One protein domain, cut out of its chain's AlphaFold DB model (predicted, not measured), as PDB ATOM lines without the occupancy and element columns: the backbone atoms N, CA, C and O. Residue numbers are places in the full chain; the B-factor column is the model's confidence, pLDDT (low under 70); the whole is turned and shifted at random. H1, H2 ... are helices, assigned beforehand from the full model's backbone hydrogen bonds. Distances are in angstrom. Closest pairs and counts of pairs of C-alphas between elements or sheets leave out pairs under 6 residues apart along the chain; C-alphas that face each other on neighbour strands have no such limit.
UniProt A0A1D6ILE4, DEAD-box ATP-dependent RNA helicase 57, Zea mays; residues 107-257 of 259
ATOM      1  N   VAL A 107       9.552 -43.745  32.584       80.00
ATOM      2  CA  VAL A 107       8.757 -42.511  32.520       80.00
ATOM      3  C   VAL A 107       9.242 -41.512  33.571       80.00
ATOM      4  O   VAL A 107       9.452 -40.338  33.248       80.00
ATOM      5  N   ALA A 108       9.510 -41.969  34.797       82.19
ATOM      6  CA  ALA A 108      10.067 -41.142  35.865       82.19
ATOM      7  C   ALA A 108      11.428 -40.532  35.476       82.19
ATOM      8  O   ALA A 108      11.643 -39.325  35.638       82.19
ATOM      9  N   VAL A 109      12.328 -41.328  34.882       84.06
ATOM     10  CA  VAL A 109      13.636 -40.858  34.392       84.06
ATOM     11  C   VAL A 109      13.493 -39.847  33.251       84.06
ATOM     12  O   VAL A 109      14.200 -38.834  33.250       84.06
ATOM     13  N   ARG A 110      12.576 -40.064  32.294       83.81
ATOM     14  CA  ARG A 110      12.297 -39.093  31.216       83.81
ATOM     15  C   ARG A 110      11.810 -37.757  31.782       83.81
ATOM     16  O   ARG A 110      12.377 -36.719  31.447       83.81
ATOM     17  N   ARG A 111      10.839 -37.791  32.702       85.12
ATOM     18  CA  ARG A 111      10.273 -36.597  33.348       85.12
ATOM     19  C   ARG A 111      11.317 -35.819  34.152       85.12
ATOM     20  O   ARG A 111      11.351 -34.594  34.083       85.12
ATOM     21  N   ARG A 112      12.209 -36.513  34.869       86.50
ATOM     22  CA  ARG A 112      13.320 -35.883  35.604       86.50
ATOM     23  C   ARG A 112      14.277 -35.138  34.668       86.50
ATOM     24  O   ARG A 112      14.590 -33.982  34.935       86.50
ATOM     25  N   LYS A 113      14.674 -35.765  33.552       89.31
ATOM     26  CA  LYS A 113      15.532 -35.145  32.524       89.31
ATOM     27  C   LYS A 113      14.869 -33.938  31.852       89.31
ATOM     28  O   LYS A 113      15.554 -32.992  31.481       89.31
ATOM     29  N   GLU A 114      13.551 -33.956  31.678       87.88
ATOM     30  CA  GLU A 114      12.805 -32.825  31.115       87.88
ATOM     31  C   GLU A 114      12.759 -31.622  32.069       87.88
ATOM     32  O   GLU A 114      13.067 -30.507  31.653       87.88
ATOM     33  N   ILE A 115      12.487 -31.857  33.358       86.25
ATOM     34  CA  ILE A 115      12.526 -30.823  34.407       86.25
ATOM     35  C   ILE A 115      13.925 -30.198  34.518       86.25
ATOM     36  O   ILE A 115      14.056 -28.982  34.638       86.25
ATOM     37  N   GLU A 116      14.976 -31.017  34.450       88.94
ATOM     38  CA  GLU A 116      16.371 -30.563  34.493       88.94
ATOM     39  C   GLU A 116      16.719 -29.659  33.297       88.94
ATOM     40  O   GLU A 116      17.261 -28.569  33.487       88.94
ATOM     41  N   ARG A 117      16.294 -30.034  32.082       90.06
ATOM     42  CA  ARG A 117      16.427 -29.198  30.873       90.06
ATOM     43  C   ARG A 117      15.629 -27.896  30.960       90.06
ATOM     44  O   ARG A 117      16.116 -26.863  30.506       90.06
ATOM     45  N   GLU A 118      14.412 -27.911  31.512       87.38
ATOM     46  CA  GLU A 118      13.646 -26.674  31.726       87.38
ATOM     47  C   GLU A 118      14.372 -25.753  32.718       87.38
ATOM     48  O   GLU A 118      14.472 -24.546  32.488       87.38
ATOM     49  N   PHE A 119      14.937 -26.316  33.790       89.25
ATOM     50  CA  PHE A 119      15.692 -25.559  34.783       89.25
ATOM     51  C   PHE A 119      16.969 -24.939  34.198       89.25
ATOM     52  O   PHE A 119      17.249 -23.765  34.452       89.25
ATOM     53  N   GLU A 120      17.705 -25.685  33.370       92.38
ATOM     54  CA  GLU A 120      18.883 -25.199  32.645       92.38
ATOM     55  C   GLU A 120      18.524 -24.058  31.679       92.38
ATOM     56  O   GLU A 120      19.102 -22.973  31.769       92.38
ATOM     57  N   ARG A 121      17.504 -24.238  30.825       92.69
ATOM     58  CA  ARG A 121      16.996 -23.177  29.930       92.69
ATOM     59  C   ARG A 121      16.586 -21.931  30.713       92.69
ATOM     60  O   ARG A 121      16.979 -20.817  30.366       92.69
ATOM     61  N   ALA A 122      15.861 -22.109  31.817       94.12
ATOM     62  CA  ALA A 122      15.459 -21.012  32.687       94.12
ATOM     63  C   ALA A 122      16.665 -20.285  33.307       94.12
ATOM     64  O   ALA A 122      16.635 -19.060  33.433       94.12
ATOM     65  N   ALA A 123      17.733 -20.999  33.676       94.62
ATOM     66  CA  ALA A 123      18.974 -20.404  34.169       94.62
ATOM     67  C   ALA A 123      19.711 -19.608  33.075       94.62
ATOM     68  O   ALA A 123      20.145 -18.484  33.335       94.62
ATOM     69  N   VAL A 124      19.783 -20.131  31.845       96.38
ATOM     70  CA  VAL A 124      20.362 -19.432  30.684       96.38
ATOM     71  C   VAL A 124      19.604 -18.137  30.384       96.38
ATOM     72  O   VAL A 124      20.226 -17.083  30.260       96.38
ATOM     73  N   LEU A 125      18.267 -18.172  30.344       95.50
ATOM     74  CA  LEU A 125      17.439 -16.978  30.129       95.50
ATOM     75  C   LEU A 125      17.614 -15.944  31.247       95.50
ATOM     76  O   LEU A 125      17.759 -14.755  30.966       95.50
ATOM     77  N   ARG A 126      17.650 -16.383  32.511       96.44
ATOM     78  CA  ARG A 126      17.887 -15.490  33.656       96.44
ATOM     79  C   ARG A 126      19.253 -14.815  33.570       96.44
ATOM     80  O   ARG A 126      19.332 -13.614  33.797       96.44
ATOM     81  N   LYS A 127      20.300 -15.546  33.171       96.94
ATOM     82  CA  LYS A 127      21.638 -14.985  32.936       96.94
ATOM     83  C   LYS A 127      21.661 -14.018  31.744       96.94
ATOM     84  O   LYS A 127      22.281 -12.968  31.841       96.94
ATOM     85  N   ARG A 128      20.972 -14.342  30.642       96.94
ATOM     86  CA  ARG A 128      20.903 -13.509  29.424       96.94
ATOM     87  C   ARG A 128      20.225 -12.156  29.657       96.94
ATOM     88  O   ARG A 128      20.626 -11.173  29.046       96.94
ATOM     89  N   PHE A 129      19.197 -12.117  30.502       96.19
ATOM     90  CA  PHE A 129      18.380 -10.924  30.753       96.19
ATOM     91  C   PHE A 129      18.644 -10.257  32.116       96.19
ATOM     92  O   PHE A 129      17.846  -9.422  32.533       96.19
ATOM     93  N   ASP A 130      19.729 -10.628  32.803       96.12
ATOM     94  CA  ASP A 130      20.124 -10.120  34.129       96.12
ATOM     95  C   ASP A 130      19.004 -10.200  35.192       96.12
ATOM     96  O   ASP A 130      18.637  -9.243  35.874       96.12
ATOM     97  N   ILE A 131      18.386 -11.382  35.295       96.62
ATOM     98  CA  ILE A 131      17.249 -11.649  36.185       96.62
ATOM     99  C   ILE A 131      17.728 -12.400  37.430       96.62
ATOM    100  O   ILE A 131      17.952 -13.612  37.407       96.62
ATOM    101  N   HIS A 132      17.791 -11.697  38.558       94.69
ATOM    102  CA  HIS A 132      18.012 -12.302  39.871       94.69
ATOM    103  C   HIS A 132      16.695 -12.712  40.543       94.69
ATOM    104  O   HIS A 132      15.693 -11.999  40.480       94.69
ATOM    105  N   ILE A 133      16.695 -13.866  41.217       93.56
ATOM    106  CA  ILE A 133      15.520 -14.424  41.902       93.56
ATOM    107  C   ILE A 133      15.936 -14.961  43.265       93.56
ATOM    108  O   ILE A 133      16.902 -15.712  43.373       93.56
ATOM    109  N   ALA A 134      15.147 -14.636  44.287       90.69
ATOM    110  CA  ALA A 134      15.173 -15.303  45.580       90.69
ATOM    111  C   ALA A 134      13.828 -16.008  45.815       90.69
ATOM    112  O   ALA A 134      12.769 -15.437  45.554       90.69
ATOM    113  N   GLY A 135      13.870 -17.246  46.309       86.06
ATOM    114  CA  GLY A 135      12.686 -18.059  46.602       86.06
ATOM    115  C   GLY A 135      12.706 -19.432  45.928       86.06
ATOM    116  O   GLY A 135      13.469 -19.685  45.000       86.06
ATOM    117  N   GLN A 136      11.858 -20.338  46.412       84.81
ATOM    118  CA  GLN A 136      11.776 -21.720  45.923       84.81
ATOM    119  C   GLN A 136      10.832 -21.847  44.716       84.81
ATOM    120  O   GLN A 136       9.879 -21.073  44.588       84.81
ATOM    121  N   ASN A 137      11.067 -22.841  43.852       85.38
ATOM    122  CA  ASN A 137      10.176 -23.297  42.767       85.38
ATOM    123  C   ASN A 137       9.665 -22.195  41.811       85.38
ATOM    124  O   ASN A 137       8.506 -22.218  41.394       85.38
ATOM    125  N   ALA A 138      10.474 -21.169  41.530       89.19
ATOM    126  CA  ALA A 138      10.085 -20.078  40.634       89.19
ATOM    127  C   ALA A 138       9.931 -20.588  39.181       89.19
ATOM    128  O   ALA A 138      10.899 -21.150  38.656       89.19
ATOM    129  N   PRO A 139       8.772 -20.375  38.517       93.19
ATOM    130  CA  PRO A 139       8.572 -20.767  37.122       93.19
ATOM    131  C   PRO A 139       9.650 -20.205  36.187       93.19
ATOM    132  O   PRO A 139      10.236 -19.149  36.467       93.19
ATOM    133  N   ALA A 140       9.899 -20.891  35.071       94.62
ATOM    134  CA  ALA A 140      10.794 -20.394  34.033       94.62
ATOM    135  C   ALA A 140      10.323 -19.015  33.508       94.62
ATOM    136  O   ALA A 140       9.113 -18.767  33.460       94.62
ATOM    137  N   PRO A 141      11.250 -18.096  33.183       96.88
ATOM    138  CA  PRO A 141      10.909 -16.804  32.596       96.88
ATOM    139  C   PRO A 141      10.391 -16.976  31.162       96.88
ATOM    140  O   PRO A 141      10.809 -17.901  30.473       96.88
ATOM    141  N   LEU A 142       9.538 -16.057  30.706       96.31
ATOM    142  CA  LEU A 142       9.010 -16.071  29.339       96.31
ATOM    143  C   LEU A 142      10.104 -15.803  28.297       96.31
ATOM    144  O   LEU A 142      10.898 -14.863  28.444       96.31
ATOM    145  N   GLU A 143      10.071 -16.549  27.197       94.62
ATOM    146  CA  GLU A 143      10.892 -16.298  26.007       94.62
ATOM    147  C   GLU A 143      10.255 -15.262  25.068       94.62
ATOM    148  O   GLU A 143      10.952 -14.381  24.561       94.62
ATOM    149  N   SER A 144       8.931 -15.288  24.907       96.19
ATOM    150  CA  SER A 144       8.170 -14.336  24.087       96.19
ATOM    151  C   SER A 144       6.780 -14.071  24.683       96.19
ATOM    152  O   SER A 144       6.365 -14.716  25.648       96.19
ATOM    153  N   PHE A 145       6.027 -13.122  24.115       95.94
ATOM    154  CA  PHE A 145       4.613 -12.955  24.479       95.94
ATOM    155  C   PHE A 145       3.711 -14.078  23.933       95.94
ATOM    156  O   PHE A 145       2.602 -14.256  24.431       95.94
ATOM    157  N   GLU A 146       4.164 -14.857  22.950       95.12
ATOM    158  CA  GLU A 146       3.390 -15.962  22.364       95.12
ATOM    159  C   GLU A 146       3.296 -17.160  23.317       95.12
ATOM    160  O   GLU A 146       2.266 -17.834  23.368       95.12
ATOM    161  N   GLU A 147       4.315 -17.362  24.161       94.62
ATOM    162  CA  GLU A 147       4.319 -18.375  25.225       94.62
ATOM    163  C   GLU A 147       3.130 -18.203  26.194       94.62
ATOM    164  O   GLU A 147       2.629 -19.172  26.762       94.62
ATOM    165  N   LEU A 148       2.598 -16.985  26.345       94.56
ATOM    166  CA  LEU A 148       1.399 -16.739  27.153       94.56
ATOM    167  C   LEU A 148       0.162 -17.453  26.584       94.56
ATOM    168  O   LEU A 148      -0.702 -17.874  27.354       94.56
ATOM    169  N   ILE A 149       0.082 -17.630  25.263       94.38
ATOM    170  CA  ILE A 149      -0.997 -18.379  24.606       94.38
ATOM    171  C   ILE A 149      -0.783 -19.879  24.829       94.38
ATOM    172  O   ILE A 149      -1.659 -20.538  25.386       94.38
ATOM    173  N   SER A 150       0.386 -20.408  24.455       94.31
ATOM    174  CA  SER A 150       0.652 -21.855  24.461       94.31
ATOM    175  C   SER A 150       0.774 -22.457  25.865       94.31
ATOM    176  O   SER A 150       0.255 -23.543  26.109       94.31
ATOM    177  N   ARG A 151       1.421 -21.759  26.806       93.56
ATOM    178  CA  ARG A 151       1.706 -22.264  28.161       93.56
ATOM    179  C   ARG A 151       0.644 -21.899  29.194       93.56
ATOM    180  O   ARG A 151       0.455 -22.634  30.159       93.56
ATOM    181  N   TYR A 152      -0.029 -20.761  29.019       93.44
ATOM    182  CA  TYR A 152      -0.961 -20.209  30.012       93.44
ATOM    183  C   TYR A 152      -2.395 -20.024  29.499       93.44
ATOM    184  O   TYR A 152      -3.236 -19.522  30.247       93.44
ATOM    185  N   GLY A 153      -2.695 -20.423  28.257       92.56
ATOM    186  CA  GLY A 153      -4.041 -20.331  27.686       92.56
ATOM    187  C   GLY A 153      -4.543 -18.892  27.546       92.56
ATOM    188  O   GLY A 153      -5.732 -18.636  27.727       92.56
ATOM    189  N   CYS A 154      -3.647 -17.931  27.292       92.19
ATOM    190  CA  CYS A 154      -4.028 -16.537  27.095       92.19
ATOM    191  C   CYS A 154      -4.922 -16.372  25.862       92.19
ATOM    192  O   CYS A 154      -4.573 -16.814  24.769       92.19
ATOM    193  N   ASP A 155      -6.024 -15.634  26.018       91.19
ATOM    194  CA  ASP A 155      -6.824 -15.173  24.886       91.19
ATOM    195  C   ASP A 155      -5.948 -14.392  23.889       91.19
ATOM    196  O   ASP A 155      -5.298 -13.402  24.248       91.19
ATOM    197  N   SER A 156      -5.995 -14.780  22.612       91.50
ATOM    198  CA  SER A 156      -5.177 -14.191  21.539       91.50
ATOM    199  C   SER A 156      -5.359 -12.677  21.374       91.50
ATOM    200  O   SER A 156      -4.434 -11.992  20.940       91.50
ATOM    201  N   TYR A 157      -6.509 -12.112  21.771       93.31
ATOM    202  CA  TYR A 157      -6.736 -10.664  21.695       93.31
ATOM    203  C   TYR A 157      -5.808  -9.862  22.626       93.31
ATOM    204  O   TYR A 157      -5.468  -8.731  22.285       93.31
ATOM    205  N   LEU A 158      -5.390 -10.408  23.780       92.88
ATOM    206  CA  LEU A 158      -4.492  -9.699  24.703       92.88
ATOM    207  C   LEU A 158      -3.089  -9.571  24.103       92.88
ATOM    208  O   LEU A 158      -2.530  -8.477  24.088       92.88
ATOM    209  N   VAL A 159      -2.555 -10.664  23.551       94.56
ATOM    210  CA  VAL A 159      -1.250 -10.673  22.865       94.56
ATOM    211  C   VAL A 159      -1.314  -9.866  21.562       94.56
ATOM    212  O   VAL A 159      -0.442  -9.042  21.299       94.56
ATOM    213  N   GLY A 160      -2.407  -9.971  20.801       94.50
ATOM    214  CA  GLY A 160      -2.644  -9.123  19.630       94.50
ATOM    215  C   GLY A 160      -2.729  -7.626  19.966       94.50
ATOM    216  O   GLY A 160      -2.304  -6.790  19.171       94.50
ATOM    217  N   ASN A 161      -3.232  -7.261  21.150       95.12
ATOM    218  CA  ASN A 161      -3.218  -5.878  21.625       95.12
ATOM    219  C   ASN A 161      -1.823  -5.420  22.079       95.12
ATOM    220  O   ASN A 161      -1.524  -4.240  21.922       95.12
ATOM    221  N   LEU A 162      -0.955  -6.311  22.578       95.00
ATOM    222  CA  LEU A 162       0.452  -5.982  22.841       95.00
ATOM    223  C   LEU A 162       1.187  -5.601  21.555       95.00
ATOM    224  O   LEU A 162       1.756  -4.513  21.481       95.00
ATOM    225  N   SER A 163       1.084  -6.444  20.526       94.06
ATOM    226  CA  SER A 163       1.694  -6.194  19.215       94.06
ATOM    227  C   SER A 163       1.202  -4.872  18.598       94.06
ATOM    228  O   SER A 163       2.009  -4.033  18.202       94.06
ATOM    229  N   LYS A 164      -0.113  -4.595  18.644       95.25
ATOM    230  CA  LYS A 164      -0.707  -3.315  18.189       95.25
ATOM    231  C   LYS A 164      -0.251  -2.078  18.971       95.25
ATOM    232  O   LYS A 164      -0.418  -0.965  18.482       95.25
ATOM    233  N   LEU A 165       0.266  -2.251  20.187       94.38
ATOM    234  CA  LEU A 165       0.846  -1.182  21.005       94.38
ATOM    235  C   LEU A 165       2.373  -1.076  20.835       94.38
ATOM    236  O   LEU A 165       2.995  -0.261  21.512       94.38
ATOM    237  N   GLY A 166       2.972  -1.873  19.942       94.69
ATOM    238  CA  GLY A 166       4.409  -1.895  19.664       94.69
ATOM    239  C   GLY A 166       5.235  -2.776  20.608       94.69
ATOM    240  O   GLY A 166       6.461  -2.767  20.525       94.69
ATOM    241  N   PHE A 167       4.606  -3.547  21.501       95.00
ATOM    242  CA  PHE A 167       5.318  -4.460  22.399       95.00
ATOM    243  C   PHE A 167       5.650  -5.770  21.672       95.00
ATOM    244  O   PHE A 167       4.814  -6.670  21.608       95.00
ATOM    245  N   GLN A 168       6.871  -5.866  21.138       92.88
ATOM    246  CA  GLN A 168       7.358  -7.066  20.443       92.88
ATOM    247  C   GLN A 168       7.867  -8.139  21.417       92.88
ATOM    248  O   GLN A 168       7.460  -9.295  21.341       92.88
ATOM    249  N   GLU A 169       8.706  -7.752  22.384       95.62
ATOM    250  CA  GLU A 169       9.287  -8.666  23.373       95.62
ATOM    251  C   GLU A 169       9.008  -8.239  24.824       95.62
ATOM    252  O   GLU A 169       8.954  -7.038  25.119       95.62
ATOM    253  N   PRO A 170       8.880  -9.198  25.762       97.31
ATOM    254  CA  PRO A 170       8.779  -8.899  27.184       97.31
ATOM    255  C   PRO A 170      10.101  -8.362  27.757       97.31
ATOM    256  O   PRO A 170      11.184  -8.894  27.507       97.31
ATOM    257  N   THR A 171      10.020  -7.334  28.606       97.50
ATOM    258  CA  THR A 171      11.183  -6.816  29.353       97.50
ATOM    259  C   THR A 171      11.629  -7.806  30.446       97.50
ATOM    260  O   THR A 171      10.812  -8.617  30.888       97.50
ATOM    261  N   PRO A 172      12.873  -7.749  30.968       97.88
ATOM    262  CA  PRO A 172      13.363  -8.710  31.969       97.88
ATOM    263  C   PRO A 172      12.440  -8.911  33.181       97.88
ATOM    264  O   PRO A 172      12.167 -10.040  33.591       97.88
ATOM    265  N   ILE A 173      11.862  -7.824  33.708       97.69
ATOM    266  CA  ILE A 173      10.924  -7.902  34.836       97.69
ATOM    267  C   ILE A 173       9.581  -8.533  34.440       97.69
ATOM    268  O   ILE A 173       8.982  -9.245  35.241       97.69
ATOM    269  N   GLN A 174       9.114  -8.325  33.204       97.81
ATOM    270  CA  GLN A 174       7.902  -8.960  32.674       97.81
ATOM    271  C   GLN A 174       8.119 -10.460  32.471       97.81
ATOM    272  O   GLN A 174       7.295 -11.251  32.934       97.81
ATOM    273  N   ARG A 175       9.257 -10.838  31.866       97.75
ATOM    274  CA  ARG A 175       9.656 -12.230  31.605       97.75
ATOM    275  C   ARG A 175       9.525 -13.093  32.848       97.75
ATOM    276  O   ARG A 175       8.960 -14.175  32.763       97.75
ATOM    277  N   GLN A 176       9.990 -12.619  34.004       97.25
ATOM    278  CA  GLN A 176       9.953 -13.417  35.230       97.25
ATOM    279  C   GLN A 176       8.721 -13.170  36.116       97.25
ATOM    280  O   GLN A 176       8.229 -14.123  36.726       97.25
ATOM    281  N   ALA A 177       8.187 -11.944  36.197       97.31
ATOM    282  CA  ALA A 177       7.046 -11.659  37.072       97.31
ATOM    283  C   ALA A 177       5.716 -12.206  36.529       97.31
ATOM    284  O   ALA A 177       4.898 -12.676  37.322       97.31
ATOM    285  N   MET A 178       5.495 -12.201  35.205       97.31
ATOM    286  CA  MET A 178       4.244 -12.707  34.626       97.31
ATOM    287  C   MET A 178       4.023 -14.203  34.935       97.31
ATOM    288  O   MET A 178       2.972 -14.509  35.503       97.31
ATOM    289  N   PRO A 179       4.981 -15.131  34.704       96.38
ATOM    290  CA  PRO A 179       4.871 -16.534  35.122       96.38
ATOM    291  C   PRO A 179       4.558 -16.728  36.609       96.38
ATOM    292  O   PRO A 179       3.696 -17.536  36.964       96.38
ATOM    293  N   ILE A 180       5.225 -15.972  37.492       95.50
ATOM    294  CA  ILE A 180       5.019 -16.084  38.943       95.50
ATOM    295  C   ILE A 180       3.587 -15.655  39.300       95.50
ATOM    296  O   ILE A 180       2.858 -16.418  39.940       95.50
ATOM    297  N   LEU A 181       3.138 -14.497  38.812       95.62
ATOM    298  CA  LEU A 181       1.782 -14.001  39.053       95.62
ATOM    299  C   LEU A 181       0.707 -14.904  38.427       95.62
ATOM    300  O   LEU A 181      -0.336 -15.127  39.049       95.62
ATOM    301  N   LEU A 182       0.948 -15.481  37.245       94.88
ATOM    302  CA  LEU A 182       0.042 -16.444  36.605       94.88
ATOM    303  C   LEU A 182      -0.085 -17.731  37.420       94.88
ATOM    304  O   LEU A 182      -1.214 -18.137  37.696       94.88
ATOM    305  N   SER A 183       1.023 -18.264  37.949       92.31
ATOM    306  CA  SER A 183       1.023 -19.424  38.858       92.31
ATOM    307  C   SER A 183       0.255 -19.209  40.178       92.31
ATOM    308  O   SER A 183       0.084 -20.141  40.954       92.31
ATOM    309  N   GLY A 184      -0.244 -17.991  40.437       90.31
ATOM    310  CA  GLY A 184      -1.039 -17.673  41.629       90.31
ATOM    311  C   GLY A 184      -0.196 -17.406  42.869       90.31
ATOM    312  O   GLY A 184      -0.741 -17.325  43.967       90.31
ATOM    313  N   ARG A 185       1.116 -17.251  42.683       90.25
ATOM    314  CA  ARG A 185       2.070 -16.938  43.736       90.25
ATOM    315  C   ARG A 185       2.182 -15.436  43.958       90.25
ATOM    316  O   ARG A 185       2.042 -14.636  43.035       90.25
ATOM    317  N   GLU A 186       2.490 -15.084  45.195       90.25
ATOM    318  CA  GLU A 186       2.857 -13.730  45.593       90.25
ATOM    319  C   GLU A 186       4.329 -13.478  45.219       90.25
ATOM    320  O   GLU A 186       5.156 -14.394  45.261       90.25
ATOM    321  N   CYS A 187       4.659 -12.254  44.798       91.31
ATOM    322  CA  CYS A 187       6.017 -11.887  44.405       91.31
ATOM    323  C   CYS A 187       6.358 -10.448  44.788       91.31
ATOM    324  O   CYS A 187       5.548  -9.535  44.614       91.31
ATOM    325  N   PHE A 188       7.600 -10.237  45.217       93.69
ATOM    326  CA  PHE A 188       8.218  -8.919  45.258       93.69
ATOM    327  C   PHE A 188       9.072  -8.742  43.997       93.69
ATOM    328  O   PHE A 188       9.900  -9.596  43.689       93.69
ATOM    329  N   ALA A 189       8.848  -7.658  43.254       94.31
ATOM    330  CA  ALA A 189       9.457  -7.424  41.948       94.31
ATOM    331  C   ALA A 189      10.114  -6.036  41.914       94.31
ATOM    332  O   ALA A 189       9.421  -5.016  41.922       94.31
ATOM    333  N   CYS A 190      11.447  -5.998  41.865       94.69
ATOM    334  CA  CYS A 190      12.228  -4.766  41.776       94.69
ATOM    335  C   CYS A 190      12.863  -4.634  40.385       94.69
ATOM    336  O   CYS A 190      13.382  -5.606  39.846       94.69
ATOM    337  N   ALA A 191      12.797  -3.436  39.807       95.31
ATOM    338  CA  ALA A 191      13.452  -3.057  38.554       95.31
ATOM    339  C   ALA A 191      13.473  -1.518  38.439       95.31
ATOM    340  O   ALA A 191      12.625  -0.870  39.073       95.31
ATOM    341  N   PRO A 192      14.354  -0.919  37.615       95.12
ATOM    342  CA  PRO A 192      14.399   0.527  37.374       95.12
ATOM    343  C   PRO A 192      13.081   1.159  36.884       95.12
ATOM    344  O   PRO A 192      12.085   0.497  36.554       95.12
ATOM    345  N   THR A 193      13.036   2.491  36.864       92.62
ATOM    346  CA  THR A 193      12.008   3.243  36.126       92.62
ATOM    347  C   THR A 193      12.112   2.930  34.626       92.62
ATOM    348  O   THR A 193      13.151   2.506  34.135       92.62
ATOM    349  N   GLY A 194      11.000   3.025  33.893       92.25
ATOM    350  CA  GLY A 194      10.962   2.668  32.466       92.25
ATOM    351  C   GLY A 194      10.951   1.162  32.142       92.25
ATOM    352  O   GLY A 194      10.430   0.798  31.095       92.25
ATOM    353  N   SER A 195      11.377   0.258  33.038       93.69
ATOM    354  CA  SER A 195      11.501  -1.196  32.765       93.69
ATOM    355  C   SER A 195      10.189  -1.968  32.498       93.69
ATOM    356  O   SER A 195      10.180  -3.196  32.521       93.69
ATOM    357  N   GLY A 196       9.053  -1.298  32.287       94.94
ATOM    358  CA  GLY A 196       7.791  -1.948  31.914       94.94
ATOM    359  C   GLY A 196       7.045  -2.661  33.053       94.94
ATOM    360  O   GLY A 196       6.162  -3.475  32.777       94.94
ATOM    361  N   LYS A 197       7.354  -2.348  34.324       96.88
ATOM    362  CA  LYS A 197       6.717  -2.945  35.522       96.88
ATOM    363  C   LYS A 197       5.182  -2.906  35.495       96.88
ATOM    364  O   LYS A 197       4.547  -3.854  35.940       96.88
ATOM    365  N   THR A 198       4.588  -1.841  34.951       96.38
ATOM    366  CA  THR A 198       3.129  -1.674  34.846       96.38
ATOM    367  C   THR A 198       2.479  -2.823  34.077       96.38
ATOM    368  O   THR A 198       1.507  -3.412  34.539       96.38
ATOM    369  N   LEU A 199       3.052  -3.204  32.931       96.56
ATOM    370  CA  LEU A 199       2.542  -4.323  32.145       96.56
ATOM    371  C   LEU A 199       2.761  -5.668  32.860       96.56
ATOM    372  O   LEU A 199       1.887  -6.531  32.802       96.56
ATOM    373  N   ALA A 200       3.878  -5.815  33.585       97.19
ATOM    374  CA  ALA A 200       4.244  -7.044  34.290       97.19
ATOM    375  C   ALA A 200       3.183  -7.516  35.303       97.19
ATOM    376  O   ALA A 200       3.002  -8.721  35.452       97.19
ATOM    377  N   PHE A 201       2.455  -6.595  35.955       96.12
ATOM    378  CA  PHE A 201       1.319  -6.944  36.819       96.12
ATOM    379  C   PHE A 201      -0.052  -6.793  36.141       96.12
ATOM    380  O   PHE A 201      -0.962  -7.554  36.468       96.12
ATOM    381  N   LEU A 202      -0.230  -5.855  35.198       96.31
ATOM    382  CA  LEU A 202      -1.520  -5.676  34.515       96.31
ATOM    383  C   LEU A 202      -1.888  -6.883  33.650       96.31
ATOM    384  O   LEU A 202      -3.026  -7.338  33.709       96.31
ATOM    385  N   PHE A 203      -0.953  -7.418  32.865       95.81
ATOM    386  CA  PHE A 203      -1.241  -8.524  31.950       95.81
ATOM    387  C   PHE A 203      -1.750  -9.796  32.662       95.81
ATOM    388  O   PHE A 203      -2.850 -10.250  32.333       95.81
ATOM    389  N   PRO A 204      -1.059 -10.345  33.687       95.69
ATOM    390  CA  PRO A 204      -1.540 -11.536  34.389       95.69
ATOM    391  C   PRO A 204      -2.827 -11.282  35.192       95.69
ATOM    392  O   PRO A 204      -3.634 -12.194  35.369       95.69
ATOM    393  N   LEU A 205      -3.055 -10.045  35.649       94.94
ATOM    394  CA  LEU A 205      -4.312  -9.628  36.273       94.94
ATOM    395  C   LEU A 205      -5.470  -9.658  35.263       94.94
ATOM    396  O   LEU A 205      -6.541 -10.170  35.583       94.94
ATOM    397  N   LEU A 206      -5.258  -9.158  34.042       93.88
ATOM    398  CA  LEU A 206      -6.263  -9.160  32.977       93.88
ATOM    399  C   LEU A 206      -6.606 -10.576  32.504       93.88
ATOM    400  O   LEU A 206      -7.792 -10.882  32.389       93.88
ATOM    401  N   MET A 207      -5.608 -11.453  32.332       93.19
ATOM    402  CA  MET A 207      -5.818 -12.874  32.010       93.19
ATOM    403  C   MET A 207      -6.689 -13.594  33.052       93.19
ATOM    404  O   MET A 207      -7.526 -14.424  32.709       93.19
ATOM    405  N   LYS A 208      -6.525 -13.270  34.343       90.88
ATOM    406  CA  LYS A 208      -7.302 -13.888  35.433       90.88
ATOM    407  C   LYS A 208      -8.729 -13.350  35.562       90.88
ATOM    408  O   LYS A 208      -9.574 -13.996  36.186       90.88
ATOM    409  N   ILE A 209      -9.030 -12.185  34.990       90.06
ATOM    410  CA  ILE A 209     -10.358 -11.569  35.050       90.06
ATOM    411  C   ILE A 209     -11.115 -11.862  33.756       90.06
ATOM    412  O   ILE A 209     -10.887 -11.223  32.732       90.06
ATOM    413  N   LYS A 210     -12.098 -12.769  33.831       82.12
ATOM    414  CA  LYS A 210     -13.046 -13.003  32.729       82.12
ATOM    415  C   LYS A 210     -13.796 -11.698  32.375       82.12
ATOM    416  O   LYS A 210     -14.453 -11.150  33.268       82.12
ATOM    417  N   PRO A 211     -13.742 -11.206  31.121       79.94
ATOM    418  CA  PRO A 211     -14.434  -9.984  30.706       79.94
ATOM    419  C   PRO A 211     -15.956 -10.127  30.802       79.94
ATOM    420  O   PRO A 211     -16.497 -11.227  30.705       79.94
ATOM    421  N   GLY A 212     -16.665  -9.011  30.998       71.94
ATOM    422  CA  GLY A 212     -18.135  -8.978  31.056       71.94
ATOM    423  C   GLY A 212     -18.790  -9.741  32.219       71.94
ATOM    424  O   GLY A 212     -20.016  -9.745  32.322       71.94
ATOM    425  N   SER A 213     -18.020 -10.373  33.109       73.19
ATOM    426  CA  SER A 213     -18.574 -11.113  34.241       73.19
ATOM    427  C   SER A 213     -19.314 -10.187  35.209       73.19
ATOM    428  O   SER A 213     -18.724  -9.223  35.701       73.19
ATOM    429  N   LYS A 214     -20.559 -10.528  35.546       67.69
ATOM    430  CA  LYS A 214     -21.307  -9.882  36.632       67.69
ATOM    431  C   LYS A 214     -20.676 -10.247  37.989       67.69
ATOM    432  O   LYS A 214     -20.149 -11.348  38.146       67.69
ATOM    433  N   GLY A 215     -20.716  -9.322  38.948       66.44
ATOM    434  CA  GLY A 215     -20.060  -9.441  40.259       66.44
ATOM    435  C   GLY A 215     -19.164  -8.238  40.572       66.44
ATOM    436  O   GLY A 215     -18.811  -7.484  39.669       66.44
ATOM    437  N   GLY A 216     -18.842  -8.048  41.856       78.44
ATOM    438  CA  GLY A 216     -18.110  -6.881  42.369       78.44
ATOM    439  C   GLY A 216     -16.625  -6.810  41.981       78.44
ATOM    440  O   GLY A 216     -16.164  -7.448  41.034       78.44
ATOM    441  N   VAL A 217     -15.858  -6.005  42.721       85.50
ATOM    442  CA  VAL A 217     -14.443  -5.724  42.423       85.50
ATOM    443  C   VAL A 217     -13.600  -7.007  42.470       85.50
ATOM    444  O   VAL A 217     -13.435  -7.619  43.521       85.50
ATOM    445  N   LYS A 218     -13.037  -7.399  41.319       88.56
ATOM    446  CA  LYS A 218     -12.244  -8.636  41.166       88.56
ATOM    447  C   LYS A 218     -10.751  -8.484  41.433       88.56
ATOM    448  O   LYS A 218     -10.094  -9.467  41.760       88.56
ATOM    449  N   ALA A 219     -10.218  -7.280  41.268       90.75
ATOM    450  CA  ALA A 219      -8.836  -6.954  41.582       90.75
ATOM    451  C   ALA A 219      -8.734  -5.483  41.986       90.75
ATOM    452  O   ALA A 219      -9.492  -4.642  41.502       90.75
ATOM    453  N   VAL A 220      -7.773  -5.192  42.856       92.31
ATOM    454  CA  VAL A 220      -7.450  -3.846  43.328       92.31
ATOM    455  C   VAL A 220      -5.973  -3.613  43.051       92.31
ATOM    456  O   VAL A 220      -5.141  -4.453  43.385       92.31
ATOM    457  N   ILE A 221      -5.655  -2.476  42.438       94.44
ATOM    458  CA  ILE A 221      -4.282  -2.012  42.247       94.44
ATOM    459  C   ILE A 221      -4.128  -0.780  43.132       94.44
ATOM    460  O   ILE A 221      -4.870   0.190  42.976       94.44
ATOM    461  N   LEU A 222      -3.195  -0.839  44.078       93.69
ATOM    462  CA  LEU A 222      -2.875   0.283  44.953       93.69
ATOM    463  C   LEU A 222      -1.744   1.101  44.322       93.69
ATOM    464  O   LEU A 222      -0.766   0.544  43.827       93.69
ATOM    465  N   CYS A 223      -1.879   2.423  44.339       93.56
ATOM    466  CA  CYS A 223      -0.860   3.353  43.858       93.56
ATOM    467  C   CYS A 223      -0.649   4.458  44.905       93.56
ATOM    468  O   CYS A 223      -1.623   4.862  45.541       93.56
ATOM    469  N   PRO A 224       0.581   4.975  45.072       91.88
ATOM    470  CA  PRO A 224       0.882   6.015  46.059       91.88
ATOM    471  C   PRO A 224       0.231   7.370  45.743       91.88
ATOM    472  O   PRO A 224      -0.027   8.140  46.662       91.88
ATOM    473  N   THR A 225      -0.052   7.669  44.468       93.75
ATOM    474  CA  THR A 225      -0.657   8.943  44.044       93.75
ATOM    475  C   THR A 225      -1.794   8.739  43.039       93.75
ATOM    476  O   THR A 225      -1.897   7.692  42.384       93.75
ATOM    477  N   ARG A 226      -2.664   9.750  42.901       91.75
ATOM    478  CA  ARG A 226      -3.816   9.723  41.979       91.75
ATOM    479  C   ARG A 226      -3.369   9.741  40.520       91.75
ATOM    480  O   ARG A 226      -4.009   9.128  39.670       91.75
ATOM    481  N   GLU A 227      -2.259  10.408  40.241       93.44
ATOM    482  CA  GLU A 227      -1.676  10.619  38.919       93.44
ATOM    483  C   GLU A 227      -1.114   9.296  38.388       93.44
ATOM    484  O   GLU A 227      -1.401   8.911  37.254       93.44
ATOM    485  N   LEU A 228      -0.400   8.546  39.237       93.50
ATOM    486  CA  LEU A 228       0.124   7.221  38.907       93.50
ATOM    487  C   LEU A 228      -0.997   6.172  38.785       93.50
ATOM    488  O   LEU A 228      -0.964   5.320  37.892       93.50
ATOM    489  N   ALA A 229      -2.049   6.276  39.603       94.88
ATOM    490  CA  ALA A 229      -3.265   5.488  39.411       94.88
ATOM    491  C   ALA A 229      -3.942   5.804  38.059       94.88
ATOM    492  O   ALA A 229      -4.300   4.892  37.315       94.88
ATOM    493  N   ALA A 230      -4.052   7.083  37.680       94.75
ATOM    494  CA  ALA A 230      -4.612   7.504  36.394       94.75
ATOM    495  C   ALA A 230      -3.739   7.102  35.186       94.75
ATOM    496  O   ALA A 230      -4.271   6.796  34.118       94.75
ATOM    497  N   GLN A 231      -2.409   7.063  35.327       94.75
ATOM    498  CA  GLN A 231      -1.504   6.457  34.338       94.75
ATOM    499  C   GLN A 231      -1.788   4.954  34.192       94.75
ATOM    500  O   GLN A 231      -2.038   4.480  33.087       94.75
ATOM    501  N   THR A 232      -1.866   4.222  35.305       96.00
ATOM    502  CA  THR A 232      -2.129   2.773  35.312       96.00
ATOM    503  C   THR A 232      -3.491   2.427  34.696       96.00
ATOM    504  O   THR A 232      -3.597   1.484  33.911       96.00
ATOM    505  N   VAL A 233      -4.531   3.224  34.968       95.44
ATOM    506  CA  VAL A 233      -5.856   3.082  34.336       95.44
ATOM    507  C   VAL A 233      -5.797   3.322  32.824       95.44
ATOM    508  O   VAL A 233      -6.469   2.603  32.083       95.44
ATOM    509  N   ARG A 234      -5.002   4.291  32.343       95.25
ATOM    510  CA  ARG A 234      -4.826   4.538  30.900       95.25
ATOM    511  C   ARG A 234      -4.155   3.357  30.203       95.25
ATOM    512  O   ARG A 234      -4.691   2.891  29.201       95.25
ATOM    513  N   GLU A 235      -3.065   2.825  30.753       95.00
ATOM    514  CA  GLU A 235      -2.395   1.650  30.178       95.00
ATOM    515  C   GLU A 235      -3.296   0.408  30.197       95.00
ATOM    516  O   GLU A 235      -3.435  -0.276  29.184       95.00
ATOM    517  N   CYS A 236      -4.015   0.170  31.297       95.06
ATOM    518  CA  CYS A 236      -4.973  -0.930  31.391       95.06
ATOM    519  C   CYS A 236      -6.077  -0.825  30.319       95.06
ATOM    520  O   CYS A 236      -6.383  -1.810  29.650       95.06
ATOM    521  N   LYS A 237      -6.615   0.382  30.073       94.19
ATOM    522  CA  LYS A 237      -7.611   0.632  29.013       94.19
ATOM    523  C   LYS A 237      -7.083   0.374  27.596       94.19
ATOM    524  O   LYS A 237      -7.856  -0.091  26.761       94.19
ATOM    525  N   LYS A 238      -5.802   0.646  27.317       94.31
ATOM    526  CA  LYS A 238      -5.178   0.320  26.019       94.31
ATOM    527  C   LYS A 238      -5.121  -1.196  25.798       94.31
ATOM    528  O   LYS A 238      -5.532  -1.669  24.741       94.31
ATOM    529  N   LEU A 239      -4.677  -1.950  26.807       93.44
ATOM    530  CA  LEU A 239      -4.501  -3.409  26.738       93.44
ATOM    531  C   LEU A 239      -5.817  -4.173  26.518       93.44
ATOM    532  O   LEU A 239      -5.836  -5.185  25.822       93.44
ATOM    533  N   VAL A 240      -6.932  -3.688  27.073       94.00
ATOM    534  CA  VAL A 240      -8.249  -4.353  26.973       94.00
ATOM    535  C   VAL A 240      -9.099  -3.920  25.773       94.00
ATOM    536  O   VAL A 240     -10.272  -4.294  25.693       94.00
ATOM    537  N   LYS A 241      -8.557  -3.124  24.838       91.75
ATOM    538  CA  LYS A 241      -9.307  -2.618  23.677       91.75
ATOM    539  C   LYS A 241      -9.976  -3.779  22.921       91.75
ATOM    540  O   LYS A 241      -9.324  -4.754  22.563       91.75
ATOM    541  N   GLY A 242     -11.290  -3.681  22.707       88.44
ATOM    542  CA  GLY A 242     -12.104  -4.738  22.085       88.44
ATOM    543  C   GLY A 242     -12.822  -5.692  23.055       88.44
ATOM    544  O   GLY A 242     -13.671  -6.462  22.612       88.44
ATOM    545  N   ARG A 243     -12.573  -5.630  24.374       88.75
ATOM    546  CA  ARG A 243     -13.338  -6.382  25.392       88.75
ATOM    547  C   ARG A 243     -13.925  -5.464  26.469       88.75
ATOM    548  O   ARG A 243     -13.377  -4.417  26.799       88.75
ATOM    549  N   LYS A 244     -15.054  -5.881  27.057       86.31
ATOM    550  CA  LYS A 244     -15.753  -5.135  28.119       86.31
ATOM    551  C   LYS A 244     -15.133  -5.425  29.495       86.31
ATOM    552  O   LYS A 244     -15.542  -6.363  30.178       86.31
ATOM    553  N   TYR A 245     -14.163  -4.599  29.893       89.75
ATOM    554  CA  TYR A 245     -13.616  -4.545  31.255       89.75
ATOM    555  C   TYR A 245     -14.077  -3.277  31.980       89.75
ATOM    556  O   TYR A 245     -13.939  -2.167  31.467       89.75
ATOM    557  N   TYR A 246     -14.574  -3.432  33.208       89.25
ATOM    558  CA  TYR A 246     -14.988  -2.318  34.062       89.25
ATOM    559  C   TYR A 246     -13.805  -1.821  34.904       89.25
ATOM    560  O   TYR A 246     -13.594  -2.264  36.030       89.25
ATOM    561  N   ILE A 247     -13.014  -0.906  34.339       91.12
ATOM    562  CA  ILE A 247     -11.849  -0.296  35.002       91.12
ATOM    563  C   ILE A 247     -12.254   1.078  35.548       91.12
ATOM    564  O   ILE A 247     -12.567   1.984  34.769       91.12
ATOM    565  N   LYS A 248     -12.225   1.253  36.874       88.62
ATOM    566  CA  LYS A 248     -12.608   2.502  37.552       88.62
ATOM    567  C   LYS A 248     -11.510   2.960  38.514       88.62
ATOM    568  O   LYS A 248     -10.952   2.152  39.249       88.62
ATOM    569  N   LEU A 249     -11.212   4.260  38.507       90.56
ATOM    570  CA  LEU A 249     -10.387   4.891  39.537       90.56
ATOM    571  C   LEU A 249     -11.237   5.009  40.810       90.56
ATOM    572  O   LEU A 249     -12.325   5.576  40.747       90.56
ATOM    573  N   MET A 250     -10.771   4.489  41.944       85.00
ATOM    574  CA  MET A 250     -11.509   4.614  43.206       85.00
ATOM    575  C   MET A 250     -11.343   6.028  43.781       85.00
ATOM    576  O   MET A 250     -10.227   6.476  44.038       85.00
ATOM    577  N   THR A 251     -12.460   6.725  43.987       82.50
ATOM    578  CA  THR A 251     -12.543   8.025  44.677       82.50
ATOM    579  C   THR A 251     -13.361   7.881  45.966       82.50
ATOM    580  O   THR A 251     -14.088   6.900  46.123       82.50
ATOM    581  N   LYS A 252     -13.282   8.865  46.879       75.75
ATOM    582  CA  LYS A 252     -14.039   8.865  48.152       75.75
ATOM    583  C   LYS A 252     -15.561   8.754  47.968       75.75
ATOM    584  O   LYS A 252     -16.244   8.220  48.837       75.75
ATOM    585  N   GLU A 253     -16.091   9.266  46.861       68.19
ATOM    586  CA  GLU A 253     -17.510   9.148  46.503       68.19
ATOM    587  C   GLU A 253     -17.838   7.725  46.048       68.19
ATOM    588  O   GLU A 253     -18.769   7.103  46.548       68.19
ATOM    589  N   LEU A 254     -17.014   7.162  45.159       69.38
ATOM    590  CA  LEU A 254     -17.209   5.815  44.628       69.38
ATOM    591  C   LEU A 254     -17.073   4.730  45.701       69.38
ATOM    592  O   LEU A 254     -17.796   3.738  45.650       69.38
ATOM    593  N   SER A 255     -16.221   4.927  46.711       63.81
ATOM    594  CA  SER A 255     -16.124   4.010  47.855       63.81
ATOM    595  C   SER A 255     -17.377   3.957  48.735       63.81
ATOM    596  O   SER A 255     -17.481   3.025  49.518       63.81
ATOM    597  N   LYS A 256     -18.318   4.909  48.621       60.44
ATOM    598  CA  LYS A 256     -19.614   4.877  49.332       60.44
ATOM    599  C   LYS A 256     -20.724   4.146  48.561       60.44
ATOM    600  O   LYS A 256     -21.810   3.974  49.096       60.44
ATOM    601  N   VAL A 257     -20.480   3.810  47.291       59.84
ATOM    602  CA  VAL A 257     -21.483   3.253  46.358       59.84
ATOM    603  C   VAL A 257     -21.103   1.840  45.888       59.84
ATOM    604  O   VAL A 257     -21.947   1.100  45.392       59.84
TER     605      VAL A 257
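AT A GLANCE: This is residues 107 to 257 of the 259 residues of the protein "DEAD-box ATP-dependent RNA helicase 57" of Zea mays (UniProt A0A1D6ILE4). The long helix H1 reaches out from one end of a body in which H4 and H5 lie side by side in the middle, H6 packs steeply on the other side of H5, and the short helices H2 and H3 lie alongside, H3 meeting the last residues of H6. Residues 107 to 117 of H1 stick out at one end of the longest axis and the tail of residues 252 to 257 at the other, with long loops running between the helices. The printed part has 151 residues, with six named helices in the order H1 to H6 and no named strand; it is all helix by class, though under half of the residues are in named elements. The whole is compact, with a radius of gyration of the C-alphas of 17.2 A, yet elongated in outline, spanning 59 by 32 by 30 A.

IN THESE COORDINATES: Find C-alpha 107 at (8.757, -42.511, 32.520); from there H1, residues 107 to 128, runs 31.6 A to C-alpha 128 at (20.903, -13.509, 29.424). Look next at H4, residues 172 to 182, 16.1 A long, and at H5, residues 197 to 208, 17.8 A long. H2 is residues 147 to 152 and H3 residues 156 to 164. H6, residues 226 to 239, runs 20.1 A and ends at C-alpha 239 at (-4.501, -3.409, 26.738).

HOW THE PARTS SIT: Begin at H1, which touches no helix but is near H4. H4 and H5 touch at a shallow tilt of 26 degrees, the same way; look at Gln 174 and Ala 200, whose C-alphas are the closest, 4.4 A apart. H5 touches H6 with residues 198 to 203 alone, at a steep tilt of 55 degrees, and the closest C-alphas, of Leu 202 and Cys 236, are 6.6 A apart. H6 touches H3 with residues 238 to 239 alone; the C-alphas of Asn 161 and Leu 239 come closest, at 5.8 A. H2 and H3 form a helical hairpin and only just touch, with 3 pairs of C-alphas within 8 A, the closest being Ile 149 and Ser 156 at 6.7 A. H4 and H6 are apart. In H1, H2, H3 and H6 every O i to N i+4 pair is within hydrogen-bond range; in H4 it is 5 of 7 and in H5 7 of 8.

THE WHOLE: The two C-alphas farthest apart are those of Val 109 and Glu 253, 60.1 A. Residues 107 to 257 are printed without a cut. The links H1 to H2, H4 to H5 and H5 to H6 are long. The model's confidence is under 70 at residues 214 to 215 and 253 to 257.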